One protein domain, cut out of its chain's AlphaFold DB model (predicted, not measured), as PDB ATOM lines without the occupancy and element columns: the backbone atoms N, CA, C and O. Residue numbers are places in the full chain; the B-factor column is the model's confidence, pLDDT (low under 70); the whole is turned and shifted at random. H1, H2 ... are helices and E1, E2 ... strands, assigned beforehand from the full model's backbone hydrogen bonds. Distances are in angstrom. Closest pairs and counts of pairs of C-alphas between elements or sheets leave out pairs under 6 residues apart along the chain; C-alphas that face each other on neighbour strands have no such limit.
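This is residues 60 to 165 and 180 to 194 of the 195 residues of an uncharacterized protein of Gimesia fumaroli (UniProt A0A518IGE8). With little regular structure, 42 of 121 printed residues in named elements, a four-strand antiparallel sheet, E4-E3-E2-E5, is crossed on one face by E1 of a second antiparallel sheet, E1-E6-E7, which reaches beyond it. H1 comes last. The whole is mostly strand and compact, radius of gyration of the C-alphas 14.9 A, spanning 47 by 34 by 23 A.

From Val 60, reach E1, residues 68 to 72. E2, residues 77 to 83, E3, 94 to 98, and E4, 110 to 112, form a meander, each the antiparallel neighbour of the one before; E5, 129 to 132, beside E2, makes it a Greek key. Find N 79 and O 98, N 111 and O 97, and N 78 and O 131, each pair 2.8 A apart. The closest C-alphas of E1 and E3, Val 71 and Ser 98, are 6.0 A apart. E6, 149 to 154, neighbours E1, N 151 to O 71 2.8 A, and E7, 162 to 165, N 165 to O 152 2.8 A. H1, 185 to 192, with every O i to N i+4 pair within hydrogen-bond range, is on neither sheet.

Find C-alpha 68 at (224.710, 216.531, 208.972), where E1 begins. E2 runs 18.0 A, E6 17.2 A; H1 ends at (234.369, 210.947, 193.653).

Residues 166 to 179 are cut out; C-alphas 165 and 180 are 4.4 A apart. pLDDT is under 70 at residues 85 to 91, 121 to 126 and 193 to 194.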
ATOM      1  N   VAL A  60     216.773 218.681 208.688       93.38
ATOM      2  CA  VAL A  60     216.716 217.833 207.492       93.38
ATOM      3  C   VAL A  60     216.695 218.651 206.200       93.38
ATOM      4  O   VAL A  60     216.399 219.851 206.195       93.38
ATOM      5  N   ASP A  61     217.078 218.023 205.095       91.19
ATOM      6  CA  ASP A  61     216.973 218.588 203.752       91.19
ATOM      7  C   ASP A  61     215.549 218.455 203.176       91.19
ATOM      8  O   ASP A  61     214.628 217.956 203.823       91.19
ATOM      9  N   HIS A  62     215.366 218.911 201.935       89.38
ATOM     10  CA  HIS A  62     214.089 218.847 201.216       89.38
ATOM     11  C   HIS A  62     213.598 217.413 200.948       89.38
ATOM     12  O   HIS A  62     212.424 217.210 200.651       89.38
ATOM     13  N   LEU A  63     214.480 216.418 201.069       88.38
ATOM     14  CA  LEU A  63     214.160 215.004 200.951       88.38
ATOM     15  C   LEU A  63     214.011 214.338 202.322       88.38
ATOM     16  O   LEU A  63     214.021 213.115 202.365       88.38
ATOM     17  N   ASN A  64     213.883 215.083 203.427       88.75
ATOM     18  CA  ASN A  64     213.823 214.567 204.803       88.75
ATOM     19  C   ASN A  64     215.062 213.768 205.255       88.75
ATOM     20  O   ASN A  64     214.992 212.961 206.183       88.75
ATOM     21  N   ARG A  65     216.224 213.997 204.639       90.75
ATOM     22  CA  ARG A  65     217.499 213.400 205.060       90.75
ATOM     23  C   ARG A  65     218.205 214.315 206.062       90.75
ATOM     24  O   ARG A  65     218.088 215.531 205.932       90.75
ATOM     25  N   PRO A  66     218.967 213.791 207.035       93.75
ATOM     26  CA  PRO A  66     219.742 214.636 207.944       93.75
ATOM     27  C   PRO A  66     220.725 215.510 207.160       93.75
ATOM     28  O   PRO A  66     221.443 214.988 206.311       93.75
ATOM     29  N   ARG A  67     220.806 216.813 207.452       94.25
ATOM     30  CA  ARG A  67     221.793 217.685 206.782       94.25
ATOM     31  C   ARG A  67     223.224 217.429 207.228       94.25
ATOM     32  O   ARG A  67     224.152 217.763 206.509       94.25
ATOM     33  N   LEU A  68     223.403 216.860 208.418       95.94
ATOM     34  CA  LEU A  68     224.710 216.531 208.972       95.94
ATOM     35  C   LEU A  68     224.872 215.023 209.102       95.94
ATOM     36  O   LEU A  68     223.928 214.316 209.465       95.94
ATOM     37  N   ALA A  69     226.096 214.554 208.884       96.00
ATOM     38  CA  ALA A  69     226.505 213.193 209.193       96.00
ATOM     39  C   ALA A  69     227.644 213.202 210.203       96.00
ATOM     40  O   ALA A  69     228.497 214.089 210.199       96.00
ATOM     41  N   ILE A  70     227.650 212.193 211.072       97.19
ATOM     42  CA  ILE A  70     228.735 211.960 212.018       97.19
ATOM     43  C   ILE A  70     229.118 210.488 212.029       97.19
ATOM     44  O   ILE A  70     228.276 209.612 212.207       97.19
ATOM     45  N   VAL A  71     230.405 210.194 211.898       96.88
ATOM     46  CA  VAL A  71     230.916 208.822 211.996       96.88
ATOM     47  C   VAL A  71     232.335 208.824 212.541       96.88
ATOM     48  O   VAL A  71     232.958 209.872 212.667       96.88
ATOM     49  N   ARG A  72     232.861 207.654 212.900       96.25
ATOM     50  CA  ARG A  72     234.267 207.520 213.292       96.25
ATOM     51  C   ARG A  72     235.220 207.944 212.180       96.25
ATOM     52  O   ARG A  72     234.998 207.625 211.019       96.25
ATOM     53  N   ALA A  73     236.325 208.566 212.568       95.94
ATOM     54  CA  ALA A  73     237.319 209.107 211.646       95.94
ATOM     55  C   ALA A  73     238.081 208.051 210.824       95.94
ATOM     56  O   ALA A  73     238.696 208.392 209.824       95.94
ATOM     57  N   ASP A  74     238.057 206.778 211.228       94.88
ATOM     58  CA  ASP A  74     238.650 205.672 210.466       94.88
ATOM     59  C   ASP A  74     237.681 205.014 209.469       94.88
ATOM     60  O   ASP A  74     238.038 204.049 208.791       94.88
ATOM     61  N   ALA A  75     236.441 205.499 209.387       94.69
ATOM     62  CA  ALA A  75     235.454 204.989 208.451       94.69
ATOM     63  C   ALA A  75     235.672 205.565 207.046       94.69
ATOM     64  O   ALA A  75     236.008 206.731 206.891       94.69
ATOM     65  N   LYS A  76     235.407 204.753 206.017       92.12
ATOM     66  CA  LYS A  76     235.346 205.220 204.619       92.12
ATOM     67  C   LYS A  76     233.949 205.693 204.216       92.12
ATOM     68  O   LYS A  76     233.795 206.558 203.362       92.12
ATOM     69  N   LEU A  77     232.930 205.096 204.833       93.50
ATOM     70  CA  LEU A  77     231.522 205.344 204.553       93.50
ATOM     71  C   LEU A  77     230.764 205.571 205.856       93.50
ATOM     72  O   LEU A  77     231.060 204.952 206.881       93.50
ATOM     73  N   CYS A  78     229.743 206.412 205.778       94.81
ATOM     74  CA  CYS A  78     228.776 206.644 206.831       94.81
ATOM     75  C   CYS A  78     227.399 206.180 206.384       94.81
ATOM     76  O   CYS A  78     226.863 206.648 205.383       94.81
ATOM     77  N   TRP A  79     226.827 205.271 207.159       94.62
ATOM     78  CA  TRP A  79     225.495 204.734 206.958       94.62
ATOM     79  C   TRP A  79     224.546 205.385 207.949       94.62
ATOM     80  O   TRP A  79     224.785 205.326 209.156       94.62
ATOM     81  N   PHE A  80     223.462 205.968 207.452       93.88
ATOM     82  CA  PHE A  80     222.373 206.465 208.278       93.88
ATOM     83  C   PHE A  80     221.119 205.638 208.064       93.88
ATOM     84  O   PHE A  80     220.779 205.260 206.942       93.88
ATOM     85  N   ARG A  81     220.416 205.380 209.162       90.56
ATOM     86  CA  ARG A  81     219.074 204.809 209.144       90.56
ATOM     87  C   ARG A  81     218.365 205.075 210.459       90.56
ATOM     88  O   ARG A  81     218.955 205.510 211.450       90.56
ATOM     89  N   TRP A  82     217.110 204.679 210.492       88.38
ATOM     90  CA  TRP A  82     216.317 204.576 211.702       88.38
ATOM     91  C   TRP A  82     216.363 203.136 212.222       88.38
ATOM     92  O   TRP A  82     216.146 202.186 211.475       88.38
ATOM     93  N   THR A  83     216.662 202.943 213.508       80.31
ATOM     94  CA  THR A  83     216.762 201.606 214.112       80.31
ATOM     95  C   THR A  83     215.894 201.470 215.352       80.31
ATOM     96  O   THR A  83     215.795 202.386 216.170       80.31
ATOM     97  N   HIS A  84     215.337 200.278 215.550       75.00
ATOM     98  CA  HIS A  84     214.861 199.851 216.861       75.00
ATOM     99  C   HIS A  84     216.054 199.288 217.640       75.00
ATOM    100  O   HIS A  84     216.873 198.546 217.091       75.00
ATOM    101  N   LEU A  85     216.190 199.631 218.919       62.47
ATOM    102  CA  LEU A  85     217.154 198.943 219.775       62.47
ATOM    103  C   LEU A  85     216.607 197.544 220.091       62.47
ATOM    104  O   LEU A  85     215.426 197.391 220.411       62.47
ATOM    105  N   LYS A  86     217.464 196.517 219.992       56.19
ATOM    106  CA  LYS A  86     217.102 195.128 220.323       56.19
ATOM    107  C   LYS A  86     216.380 195.088 221.680       56.19
ATOM    108  O   LYS A  86     216.871 195.682 222.637       56.19
ATOM    109  N   ARG A  87     215.278 194.324 221.752       53.78
ATOM    110  CA  ARG A  87     214.402 194.101 222.932       53.78
ATOM    111  C   ARG A  87     213.319 195.147 223.208       53.78
ATOM    112  O   ARG A  87     212.689 195.076 224.254       53.78
ATOM    113  N   GLN A  88     213.055 196.068 222.286       57.59
ATOM    114  CA  GLN A  88     211.920 196.983 222.417       57.59
ATOM    115  C   GLN A  88     211.018 196.933 221.179       57.59
ATOM    116  O   GLN A  88     210.945 197.880 220.397       57.59
ATOM    117  N   TRP A  89     210.344 195.798 220.977       55.84
ATOM    118  CA  TRP A  89     209.248 195.726 220.011       55.84
ATOM    119  C   TRP A  89     208.178 196.755 220.405       55.84
ATOM    120  O   TRP A  89     207.744 196.778 221.552       55.84
ATOM    121  N   GLY A  90     207.828 197.654 219.480       63.44
ATOM    122  CA  GLY A  90     206.921 198.780 219.734       63.44
ATOM    123  C   GLY A  90     207.592 200.065 220.239       63.44
ATOM    124  O   GLY A  90     206.935 201.102 220.280       63.44
ATOM    125  N   ALA A  91     208.892 200.054 220.569       67.44
ATOM    126  CA  ALA A  91     209.582 201.304 220.871       67.44
ATOM    127  C   ALA A  91     209.871 202.106 219.603       67.44
ATOM    128  O   ALA A  91     210.191 201.544 218.545       67.44
ATOM    129  N   PRO A  92     209.822 203.437 219.724       71.12
ATOM    130  CA  PRO A  92     210.072 204.316 218.605       71.12
ATOM    131  C   PRO A  92     211.500 204.184 218.080       71.12
ATOM    132  O   PRO A  92     212.460 204.050 218.847       71.12
ATOM    133  N   SER A  93     211.628 204.252 216.757       82.75
ATOM    134  CA  SER A  93     212.912 204.222 216.068       82.75
ATOM    135  C   SER A  93     213.802 205.385 216.506       82.75
ATOM    136  O   SER A  93     213.330 206.500 216.728       82.75
ATOM    137  N   LYS A  94     215.104 205.123 216.611       88.56
ATOM    138  CA  LYS A  94     216.133 206.133 216.864       88.56
ATOM    139  C   LYS A  94     217.008 206.305 215.627       88.56
ATOM    140  O   LYS A  94     217.327 205.292 214.995       88.56
ATOM    141  N   PRO A  95     217.426 207.531 215.298       91.81
ATOM    142  CA  PRO A  95     218.378 207.746 214.226       91.81
ATOM    143  C   PRO A  95     219.768 207.263 214.664       91.81
ATOM    144  O   PRO A  95     220.210 207.490 215.798       91.81
ATOM    145  N   ILE A  96     220.440 206.548 213.768       93.25
ATOM    146  CA  ILE A  96     221.773 205.993 213.982       93.25
ATOM    147  C   ILE A  96     222.656 206.308 212.778       93.25
ATOM    148  O   ILE A  96     222.261 206.067 211.639       93.25
ATOM    149  N   PHE A  97     223.862 206.793 213.053       95.31
ATOM    150  CA  PHE A  97     224.953 206.868 212.086       95.31
ATOM    151  C   PHE A  97     225.976 205.777 212.403       95.31
ATOM    152  O   PHE A  97     226.285 205.547 213.576       95.31
ATOM    153  N   SER A  98     226.495 205.078 211.396       95.00
ATOM    154  CA  SER A  98     227.430 203.969 211.597       95.00
ATOM    155  C   SER A  98     228.480 203.858 210.499       95.00
ATOM    156  O   SER A  98     228.217 204.156 209.339       95.00
ATOM    157  N   SER A  99     229.656 203.342 210.853       94.06
ATOM    158  CA  SER A  99     230.690 202.967 209.882       94.06
ATOM    159  C   SER A  99     230.435 201.624 209.182       94.06
ATOM    160  O   SER A  99     231.233 201.203 208.349       94.06
ATOM    161  N   SER A 100     229.339 200.927 209.506       90.38
ATOM    162  CA  SER A 100     228.978 199.628 208.928       90.38
ATOM    163  C   SER A 100     227.557 199.628 208.366       90.38
ATOM    164  O   SER A 100     226.633 200.143 208.992       90.38
ATOM    165  N   SER A 101     227.371 198.954 207.227       88.06
ATOM    166  CA  SER A 101     226.053 198.673 206.643       88.06
ATOM    167  C   SER A 101     225.250 197.633 207.432       88.06
ATOM    168  O   SER A 101     224.040 197.516 207.239       88.06
ATOM    169  N   SER A 102     225.886 196.890 208.352       85.75
ATOM    170  CA  SER A 102     225.223 195.869 209.169       85.75
ATOM    171  C   SER A 102     224.012 196.449 209.884       85.75
ATOM    172  O   SER A 102     224.103 197.526 210.468       85.75
ATOM    173  N   TRP A 103     222.894 195.719 209.901       78.12
ATOM    174  CA  TRP A 103     221.672 196.092 210.627       78.12
ATOM    175  C   TRP A 103     221.872 196.210 212.144       78.12
ATOM    176  O   TRP A 103     221.134 196.928 212.814       78.12
ATOM    177  N   ASN A 104     222.905 195.560 212.686       79.94
ATOM    178  CA  ASN A 104     223.232 195.559 214.111       79.94
ATOM    179  C   ASN A 104     224.697 195.962 214.341       79.94
ATOM    180  O   ASN A 104     225.504 195.123 214.748       79.94
ATOM    181  N   PRO A 105     225.064 197.220 214.064       80.00
ATOM    182  CA  PRO A 105     226.431 197.671 214.160       80.00
ATOM    183  C   PRO A 105     226.816 197.739 215.633       80.00
ATOM    184  O   PRO A 105     225.979 197.946 216.522       80.00
ATOM    185  N   SER A 106     228.101 197.539 215.911       84.31
ATOM    186  CA  SER A 106     228.579 197.637 217.283       84.31
ATOM    187  C   SER A 106     228.375 199.066 217.808       84.31
ATOM    188  O   SER A 106     228.463 200.044 217.060       84.31
ATOM    189  N   LYS A 107     228.135 199.212 219.118       82.38
ATOM    190  CA  LYS A 107     228.045 200.539 219.758       82.38
ATOM    191  C   LYS A 107     229.316 201.363 219.542       82.38
ATOM    192  O   LYS A 107     229.241 202.574 219.422       82.38
ATOM    193  N   ALA A 108     230.467 200.699 219.458       84.75
ATOM    194  CA  ALA A 108     231.755 201.335 219.206       84.75
ATOM    195  C   ALA A 108     231.912 201.859 217.769       84.75
ATOM    196  O   ALA A 108     232.872 202.565 217.489       84.75
ATOM    197  N   GLN A 109     231.024 201.485 216.849       87.12
ATOM    198  CA  GLN A 109     231.025 201.914 215.448       87.12
ATOM    199  C   GLN A 109     229.857 202.841 215.117       87.12
ATOM    200  O   GLN A 109     229.637 203.138 213.945       87.12
ATOM    201  N   SER A 110     229.072 203.243 216.121       92.19
ATOM    202  CA  SER A 110     227.799 203.905 215.873       92.19
ATOM    203  C   SER A 110     227.540 205.067 216.813       92.19
ATOM    204  O   SER A 110     227.725 204.959 218.024       92.19
ATOM    205  N   VAL A 111     227.006 206.141 216.248       94.12
ATOM    206  CA  VAL A 111     226.473 207.289 216.972       94.12
ATOM    207  C   VAL A 111     224.953 207.161 216.956       94.12
ATOM    208  O   VAL A 111     224.317 207.288 215.911       94.12
ATOM    209  N   VAL A 112     224.370 206.843 218.112       92.88
ATOM    210  CA  VAL A 112     222.914 206.718 218.284       92.88
ATOM    211  C   VAL A 112     222.403 207.984 218.946       92.88
ATOM    212  O   VAL A 112     222.825 208.295 220.061       92.88
ATOM    213  N   LEU A 113     221.477 208.683 218.297       93.25
ATOM    214  CA  LEU A 113     220.903 209.902 218.854       93.25
ATOM    215  C   LEU A 113     219.557 209.602 219.536       93.25
ATOM    216  O   LEU A 113     218.943 208.548 219.310       93.25
ATOM    217  N   PRO A 114     219.084 210.500 220.415       92.12
ATOM    218  CA  PRO A 114     217.718 210.465 220.913       92.12
ATOM    219  C   PRO A 114     216.675 210.446 219.783       92.12
ATOM    220  O   PRO A 114     216.910 210.893 218.666       92.12
ATOM    221  N   ARG A 115     215.486 209.913 220.086       86.00
ATOM    222  CA  ARG A 115     214.376 209.790 219.125       86.00
ATOM    223  C   ARG A 115     213.997 211.139 218.508       86.00
ATOM    224  O   ARG A 115     213.748 211.220 217.316       86.00
ATOM    225  N   GLU A 116     213.950 212.169 219.341       89.00
ATOM    226  CA  GLU A 116     213.459 213.511 219.005       89.00
ATOM    227  C   GLU A 116     214.540 214.385 218.353       89.00
ATOM    228  O   GLU A 116     214.383 215.594 218.216       89.00
ATOM    229  N   THR A 117     215.677 213.793 217.980       91.94
ATOM    230  CA  THR A 117     216.767 214.537 217.344       91.94
ATOM    231  C   THR A 117     216.461 214.890 215.893       91.94
ATOM    232  O   THR A 117     216.932 215.911 215.409       91.94
ATOM    233  N   LEU A 118     215.656 214.083 215.204       90.88
ATOM    234  CA  LEU A 118     215.256 214.310 213.816       90.88
ATOM    235  C   LEU A 118     213.760 213.998 213.653       90.88
ATOM    236  O   LEU A 118     213.228 213.190 214.422       90.88
ATOM    237  N   PRO A 119     213.067 214.614 212.678       86.06
ATOM    238  CA  PRO A 119     211.680 214.276 212.386       86.06
ATOM    239  C   PRO A 119     211.580 212.809 211.960       86.06
ATOM    240  O   PRO A 119     212.375 212.324 211.159       86.06
ATOM    241  N   ILE A 120     210.609 212.092 212.525       75.62
ATOM    242  CA  ILE A 120     210.399 210.672 212.241       75.62
ATOM    243  C   ILE A 120     209.767 210.542 210.856       75.62
ATOM    244  O   ILE A 120     208.698 211.098 210.611       75.62
ATOM    245  N   GLU A 121     210.395 209.772 209.971       68.75
ATOM    246  CA  GLU A 121     209.769 209.393 208.705       68.75
ATOM    247  C   GLU A 121     208.626 208.395 208.932       68.75
ATOM    248  O   GLU A 121     208.697 207.522 209.800       68.75
ATOM    249  N   SER A 122     207.578 208.498 208.113       62.19
ATOM    250  CA  SER A 122     206.408 207.615 208.149       62.19
ATOM    251  C   SER A 122     206.738 206.158 207.797       62.19
ATOM    252  O   SER A 122     206.066 205.257 208.298       62.19
ATOM    253  N   ASN A 123     207.794 205.908 207.008       65.75
ATOM    254  CA  ASN A 123     208.312 204.563 206.746       65.75
ATOM    255  C   ASN A 123     209.850 204.481 206.906       65.75
ATOM    256  O   ASN A 123     210.592 204.496 205.925       65.75
ATOM    257  N   PRO A 124     210.351 204.365 208.147       65.62
ATOM    258  CA  PRO A 124     211.781 204.442 208.448       65.62
ATOM    259  C   PRO A 124     212.594 203.202 208.032       65.62
ATOM    260  O   PRO A 124     213.818 203.203 208.179       65.62
ATOM    261  N   ARG A 125     211.943 202.109 207.606       61.81
ATOM    262  CA  ARG A 125     212.594 200.798 207.422       61.81
ATOM    263  C   ARG A 125     213.280 200.624 206.074       61.81
ATOM    264  O   ARG A 125     214.257 199.885 206.009       61.81
ATOM    265  N   ASP A 126     212.822 201.334 205.051       63.72
ATOM    266  CA  ASP A 126     213.276 201.098 203.677       63.72
ATOM    267  C   ASP A 126     214.359 202.087 203.229       63.72
ATOM    268  O   ASP A 126     214.947 201.934 202.160       63.72
ATOM    269  N   ARG A 127     214.676 203.087 204.064       78.62
ATOM    270  CA  ARG A 127     215.607 204.155 203.709       78.62
ATOM    271  C   ARG A 127     216.910 204.063 204.489       78.62
ATOM    272  O   ARG A 127     217.034 204.532 205.620       78.62
ATOM    273  N   VAL A 128     217.902 203.458 203.846       88.25
ATOM    274  CA  VAL A 128     219.296 203.491 204.287       88.25
ATOM    275  C   VAL A 128     220.022 204.530 203.441       88.25
ATOM    276  O   VAL A 128     220.085 204.400 202.222       88.25
ATOM    277  N   LEU A 129     220.561 205.563 204.084       91.38
ATOM    278  CA  LEU A 129     221.379 206.572 203.417       91.38
ATOM    279  C   LEU A 129     222.861 206.239 203.589       91.38
ATOM    280  O   LEU A 129     223.271 205.670 204.605       91.38
ATOM    281  N   ARG A 130     223.665 206.619 202.600       93.00
ATOM    282  CA  ARG A 130     225.111 206.402 202.578       93.00
ATOM    283  C   ARG A 130     225.796 207.698 202.176       93.00
ATOM    284  O   ARG A 130     225.390 208.297 201.196       93.00
ATOM    285  N   ALA A 131     226.827 208.100 202.908       92.25
ATOM    286  CA  ALA A 131     227.676 209.238 202.572       92.25
ATOM    287  C   ALA A 131     229.154 208.833 202.619       92.25
ATOM    288  O   ALA A 131     229.545 207.979 203.425       92.25
ATOM    289  N   VAL A 132     229.972 209.451 201.767       92.19
ATOM    290  CA  VAL A 132     231.434 209.314 201.818       92.19
ATOM    291  C   VAL A 132     231.970 210.105 203.000       92.19
ATOM    292  O   VAL A 132     231.499 211.203 203.293       92.19
ATOM    293  N   VAL A 133     232.952 209.530 203.689       92.62
ATOM    294  CA  VAL A 133     233.630 210.199 204.795       92.62
ATOM    295  C   VAL A 133     234.783 211.034 204.234       92.62
ATOM    296  O   VAL A 133     235.623 210.486 203.515       92.62
ATOM    297  N   PRO A 134     234.847 212.341 204.535       91.75
ATOM    298  CA  PRO A 134     235.930 213.188 204.059       91.75
ATOM    299  C   PRO A 134     237.264 212.737 204.658       91.75
ATOM    300  O   PRO A 134     237.356 212.418 205.846       91.75
ATOM    301  N   SER A 135     238.308 212.720 203.829       91.06
ATOM    302  CA  SER A 135     239.659 212.391 204.288       91.06
ATOM    303  C   SER A 135     240.220 213.511 205.161       91.06
ATOM    304  O   SER A 135     239.984 214.689 204.892       91.06
ATOM    305  N   ILE A 136     240.965 213.139 206.205       92.75
ATOM    306  CA  ILE A 136     241.640 214.090 207.093       92.75
ATOM    307  C   ILE A 136     242.995 214.459 206.467       92.75
ATOM    308  O   ILE A 136     243.800 213.552 206.227       92.75
ATOM    309  N   PRO A 137     243.283 215.753 206.237       91.62
ATOM    310  CA  PRO A 137     244.575 216.198 205.740       91.62
ATOM    311  C   PRO A 137     245.716 215.775 206.675       91.62
ATOM    312  O   PRO A 137     245.547 215.831 207.896       91.62
ATOM    313  N   PRO A 138     246.905 215.421 206.149       91.00
ATOM    314  CA  PRO A 138     248.028 214.978 206.975       91.00
ATOM    315  C   PRO A 138     248.432 215.955 208.086       91.00
ATOM    316  O   PRO A 138     248.839 215.522 209.159       91.00
ATOM    317  N   SER A 139     248.282 217.264 207.862       92.38
ATOM    318  CA  SER A 139     248.580 218.313 208.849       92.38
ATOM    319  C   SER A 139     247.606 218.357 210.032       92.38
ATOM    320  O   SER A 139     247.934 218.937 211.064       92.38
ATOM    321  N   LEU A 140     246.419 217.760 209.889       93.50
ATOM    322  CA  LEU A 140     245.345 217.749 210.886       93.50
ATOM    323  C   LEU A 140     245.121 216.360 211.492       93.50
ATOM    324  O   LEU A 140     244.190 216.168 212.278       93.50
ATOM    325  N   LEU A 141     245.956 215.380 211.130       92.44
ATOM    326  CA  LEU A 141     245.888 214.048 211.709       92.44
ATOM    327  C   LEU A 141     246.203 214.121 213.208       92.44
ATOM    328  O   LEU A 141     247.256 214.630 213.594       92.44
ATOM    329  N   PRO A 142     245.310 213.614 214.071       92.00
ATOM    330  CA  PRO A 142     245.536 213.659 215.500       92.00
ATOM    331  C   PRO A 142     246.521 212.572 215.932       92.00
ATOM    332  O   PRO A 142     246.591 211.495 215.336       92.00
ATOM    333  N   ASP A 143     247.188 212.798 217.061       88.12
ATOM    334  CA  ASP A 143     248.008 211.761 217.679       88.12
ATOM    335  C   ASP A 143     247.140 210.565 218.129       88.12
ATOM    336  O   ASP A 143     246.109 210.707 218.806       88.12
ATOM    337  N   GLY A 144     247.571 209.353 217.771       89.94
ATOM    338  CA  GLY A 144     246.952 208.088 218.175       89.94
ATOM    339  C   GLY A 144     246.000 207.460 217.148       89.94
ATOM    340  O   GLY A 144     246.090 207.679 215.947       89.94
ATOM    341  N   LYS A 145     245.102 206.583 217.623       93.62
ATOM    342  CA  LYS A 145     244.205 205.806 216.750       93.62
ATOM    343  C   LYS A 145     242.999 206.634 216.301       93.62
ATOM    344  O   LYS A 145     242.242 207.111 217.148       93.62
ATOM    345  N   LEU A 146     242.753 206.688 214.988       94.62
ATOM    346  CA  LEU A 146     241.591 207.358 214.378       94.62
ATOM    347  C   LEU A 146     240.238 206.845 214.903       94.62
ATOM    348  O   LEU A 146     239.280 207.605 214.986       94.62
ATOM    349  N   SER A 147     240.176 205.598 215.380       93.50
ATOM    350  CA  SER A 147     238.991 205.016 216.028       93.50
ATOM    351  C   SER A 147     238.474 205.788 217.249       93.50
ATOM    352  O   SER A 147     237.342 205.568 217.674       93.50
ATOM    353  N   ASN A 148     239.311 206.639 217.852       93.75
ATOM    354  CA  ASN A 148     238.963 207.453 219.019       93.75
ATOM    355  C   ASN A 148     238.349 208.811 218.643       93.75
ATOM    356  O   ASN A 148     237.929 209.563 219.527       93.75
ATOM    357  N   TYR A 149     238.316 209.129 217.352       96.50
ATOM    358  CA  TYR A 149     237.865 210.400 216.812       96.50
ATOM    359  C   TYR A 149     236.658 210.187 215.901       96.50
ATOM    360  O   TYR A 149     236.385 209.082 215.432       96.50
ATOM    361  N   HIS A 150     235.911 211.259 215.687       97.31
ATOM    362  CA  HIS A 150     234.745 211.293 214.820       97.31
ATOM    363  C   HIS A 150     234.886 212.452 213.848       97.31
ATOM    364  O   HIS A 150     235.552 213.433 214.153       97.31
ATOM    365  N   ILE A 151     234.258 212.340 212.693       96.88
ATOM    366  CA  ILE A 151     234.152 213.419 211.725       96.88
ATOM    367  C   ILE A 151     232.683 213.814 211.678       96.88
ATOM    368  O   ILE A 151     231.824 212.937 211.618       96.88
ATOM    369  N   LEU A 152     232.413 215.113 211.753       97.25
ATOM    370  CA  LEU A 152     231.109 215.735 211.525       97.25
ATOM    371  C   LEU A 152     231.223 216.604 210.274       97.25
ATOM    372  O   LEU A 152     232.192 217.346 210.154       97.25
ATOM    373  N   TRP A 153     230.271 216.512 209.353       95.62
ATOM    374  CA  TRP A 153     230.287 217.294 208.115       95.62
ATOM    375  C   TRP A 153     228.875 217.494 207.568       95.62
ATOM    376  O   TRP A 153     227.935 216.803 207.983       95.62
ATOM    377  N   GLU A 154     228.737 218.421 206.620       92.19
ATOM    378  CA  GLU A 154     227.496 218.612 205.872       92.19
ATOM    379  C   GLU A 154     227.309 217.455 204.885       92.19
ATOM    380  O   GLU A 154     228.071 217.263 203.936       92.19
ATOM    381  N   ALA A 155     226.308 216.625 205.169       85.75
ATOM    382  CA  ALA A 155     226.033 215.401 204.449       85.75
ATOM    383  C   ALA A 155     225.266 215.704 203.167       85.75
ATOM    384  O   ALA A 155     224.036 215.626 203.122       85.75
ATOM    385  N   GLU A 156     225.997 215.974 202.094       83.88
ATOM    386  CA  GLU A 156     225.432 215.784 200.770       83.88
ATOM    387  C   GLU A 156     225.476 214.288 200.422       83.88
ATOM    388  O   GLU A 156     226.483 213.753 199.973       83.88
ATOM    389  N   TRP A 157     224.382 213.575 200.697       82.94
ATOM    390  CA  TRP A 157     224.294 212.107 200.601       82.94
ATOM    391  C   TRP A 157     224.580 211.516 199.209       82.94
ATOM    392  O   TRP A 157     224.765 210.309 199.087       82.94
ATOM    393  N   GLU A 158     224.599 212.343 198.168       74.25
ATOM    394  CA  GLU A 158     224.856 211.942 196.778       74.25
ATOM    395  C   GLU A 158     226.153 212.540 196.217       74.25
ATOM    396  O   GLU A 158     226.638 212.108 195.177       74.25
ATOM    397  N   THR A 159     226.747 213.508 196.907       77.50
ATOM    398  CA  THR A 159     227.869 214.315 196.418       77.50
ATOM    399  C   THR A 159     228.974 214.371 197.471       77.50
ATOM    400  O   THR A 159     229.066 213.520 198.361       77.50
ATOM    401  N   ILE A 160     229.930 215.276 197.285       75.00
ATOM    402  CA  ILE A 160     231.148 215.310 198.084       75.00
ATOM    403  C   ILE A 160     230.872 216.081 199.373       75.00
ATOM    404  O   ILE A 160     230.222 217.122 199.322       75.00
ATOM    405  N   PRO A 161     231.384 215.611 200.519       77.69
ATOM    406  CA  PRO A 161     231.276 216.330 201.781       77.69
ATOM    407  C   PRO A 161     231.824 217.764 201.716       77.69
ATOM    408  O   PRO A 161     232.845 218.022 201.077       77.69
ATOM    409  N   VAL A 162     231.186 218.667 202.460       79.12
ATOM    410  CA  VAL A 162     231.605 220.065 202.651       79.12
ATOM    411  C   VAL A 162     231.781 220.336 204.153       79.12
ATOM    412  O   VAL A 162     231.131 219.694 204.985       79.12
ATOM    413  N   ASP A 163     232.695 221.243 204.503       86.69
ATOM    414  CA  ASP A 163     233.000 221.695 205.870       86.69
ATOM    415  C   ASP A 163     233.249 220.582 206.917       86.69
ATOM    416  O   ASP A 163     232.603 220.554 207.976       86.69
ATOM    417  N   PRO A 164     234.162 219.624 206.679       94.00
ATOM    418  CA  PRO A 164     234.474 218.604 207.667       94.00
ATOM    419  C   PRO A 164     235.125 219.139 208.947       94.00
ATOM    420  O   PRO A 164     235.988 220.021 208.958       94.00
ATOM    421  N   MET A 165     234.736 218.514 210.054       95.50
ATOM    422  CA  MET A 165     235.191 218.821 211.399       95.50
ATOM    423  C   MET A 165     235.630 217.550 212.123       95.50
ATOM    424  O   MET A 165     234.867 216.590 212.244       95.50
ATOM    425  N   THR A 180     239.016 221.885 211.832       94.69
ATOM    426  CA  THR A 180     238.089 222.108 210.720       94.69
ATOM    427  C   THR A 180     238.920 222.323 209.467       94.69
ATOM    428  O   THR A 180     239.986 222.939 209.553       94.69
ATOM    429  N   TRP A 181     238.470 221.823 208.324       93.38
ATOM    430  CA  TRP A 181     239.153 222.051 207.055       93.38
ATOM    431  C   TRP A 181     238.171 222.106 205.904       93.38
ATOM    432  O   TRP A 181     237.077 221.561 205.992       93.38
ATOM    433  N   ASP A 182     238.623 222.712 204.816       88.12
ATOM    434  CA  ASP A 182     237.928 222.689 203.542       88.12
ATOM    435  C   ASP A 182     238.608 221.662 202.643       88.12
ATOM    436  O   ASP A 182     239.837 221.551 202.624       88.12
ATOM    437  N   LEU A 183     237.813 220.901 201.894       82.19
ATOM    438  CA  LEU A 183     238.359 220.012 200.878       82.19
ATOM    439  C   LEU A 183     238.715 220.814 199.632       82.19
ATOM    440  O   LEU A 183     237.863 221.477 199.037       82.19
ATOM    441  N   THR A 184     239.965 220.696 199.198       83.81
ATOM    442  CA  THR A 184     240.417 221.256 197.924       83.81
ATOM    443  C   THR A 184     239.714 220.561 196.751       83.81
ATOM    444  O   THR A 184     239.371 219.380 196.853       83.81
ATOM    445  N   PRO A 185     239.551 221.219 195.586       84.12
ATOM    446  CA  PRO A 185     238.949 220.589 194.407       84.12
ATOM    447  C   PRO A 185     239.617 219.266 193.988       84.12
ATOM    448  O   PRO A 185     238.957 218.384 193.442       84.12
ATOM    449  N   LEU A 186     240.916 219.111 194.266       84.19
ATOM    450  CA  LEU A 186     241.653 217.873 194.015       84.19
ATOM    451  C   LEU A 186     241.236 216.752 194.976       84.19
ATOM    452  O   LEU A 186     240.943 215.647 194.532       84.19
ATOM    453  N   GLU A 187     241.179 217.027 196.279       82.31
ATOM    454  CA  GLU A 187     240.720 216.049 197.278       82.31
ATOM    455  C   GLU A 187     239.267 215.647 197.023       82.31
ATOM    456  O   GLU A 187     238.914 214.473 197.110       82.31
ATOM    457  N   GLN A 188     238.441 216.615 196.628       80.56
ATOM    458  CA  GLN A 188     237.084 216.380 196.163       80.56
ATOM    459  C   GLN A 188     237.060 215.403 194.972       80.56
ATOM    460  O   GLN A 188     236.331 214.411 195.007       80.56
ATOM    461  N   ALA A 189     237.881 215.626 193.941       80.88
ATOM    462  CA  ALA A 189     237.956 214.734 192.784       80.88
ATOM    463  C   ALA A 189     238.356 213.298 193.171       80.88
ATOM    464  O   ALA A 189     237.706 212.354 192.733       80.88
ATOM    465  N   VAL A 190     239.345 213.127 194.058       81.38
ATOM    466  CA  VAL A 190     239.778 211.803 194.547       81.38
ATOM    467  C   VAL A 190     238.658 211.073 195.300       81.38
ATOM    468  O   VAL A 190     238.523 209.854 195.196       81.38
ATOM    469  N   LEU A 191     237.824 211.802 196.046       77.62
ATOM    470  CA  LEU A 191     236.693 211.210 196.764       77.62
ATOM    471  C   LEU A 191     235.543 210.780 195.836       77.62
ATOM    472  O   LEU A 191     234.808 209.866 196.214       77.62
ATOM    473  N   ARG A 192     235.394 211.369 194.636       74.56
ATOM    474  CA  ARG A 192     234.369 210.947 193.653       74.56
ATOM    475  C   ARG A 192     234.592 209.524 193.162       74.56
ATOM    476  O   ARG A 192     233.635 208.765 193.076       74.56
ATOM    477  N   ASP A 193     235.844 209.146 192.919       66.56
ATOM    478  CA  ASP A 193     236.191 207.803 192.435       66.56
ATOM    479  C   ASP A 193     235.935 206.701 193.484       66.56
ATOM    480  O   ASP A 193     235.978 205.514 193.170       66.56
ATOM    481  N   SER A 194     235.669 207.076 194.743       62.25
ATOM    482  CA  SER A 194     235.445 206.150 195.864       62.25
ATOM    483  C   SER A 194     233.961 205.885 196.190       62.25
ATOM    484  O   SER A 194     233.687 205.192 197.178       62.25
TER     485      SER A 194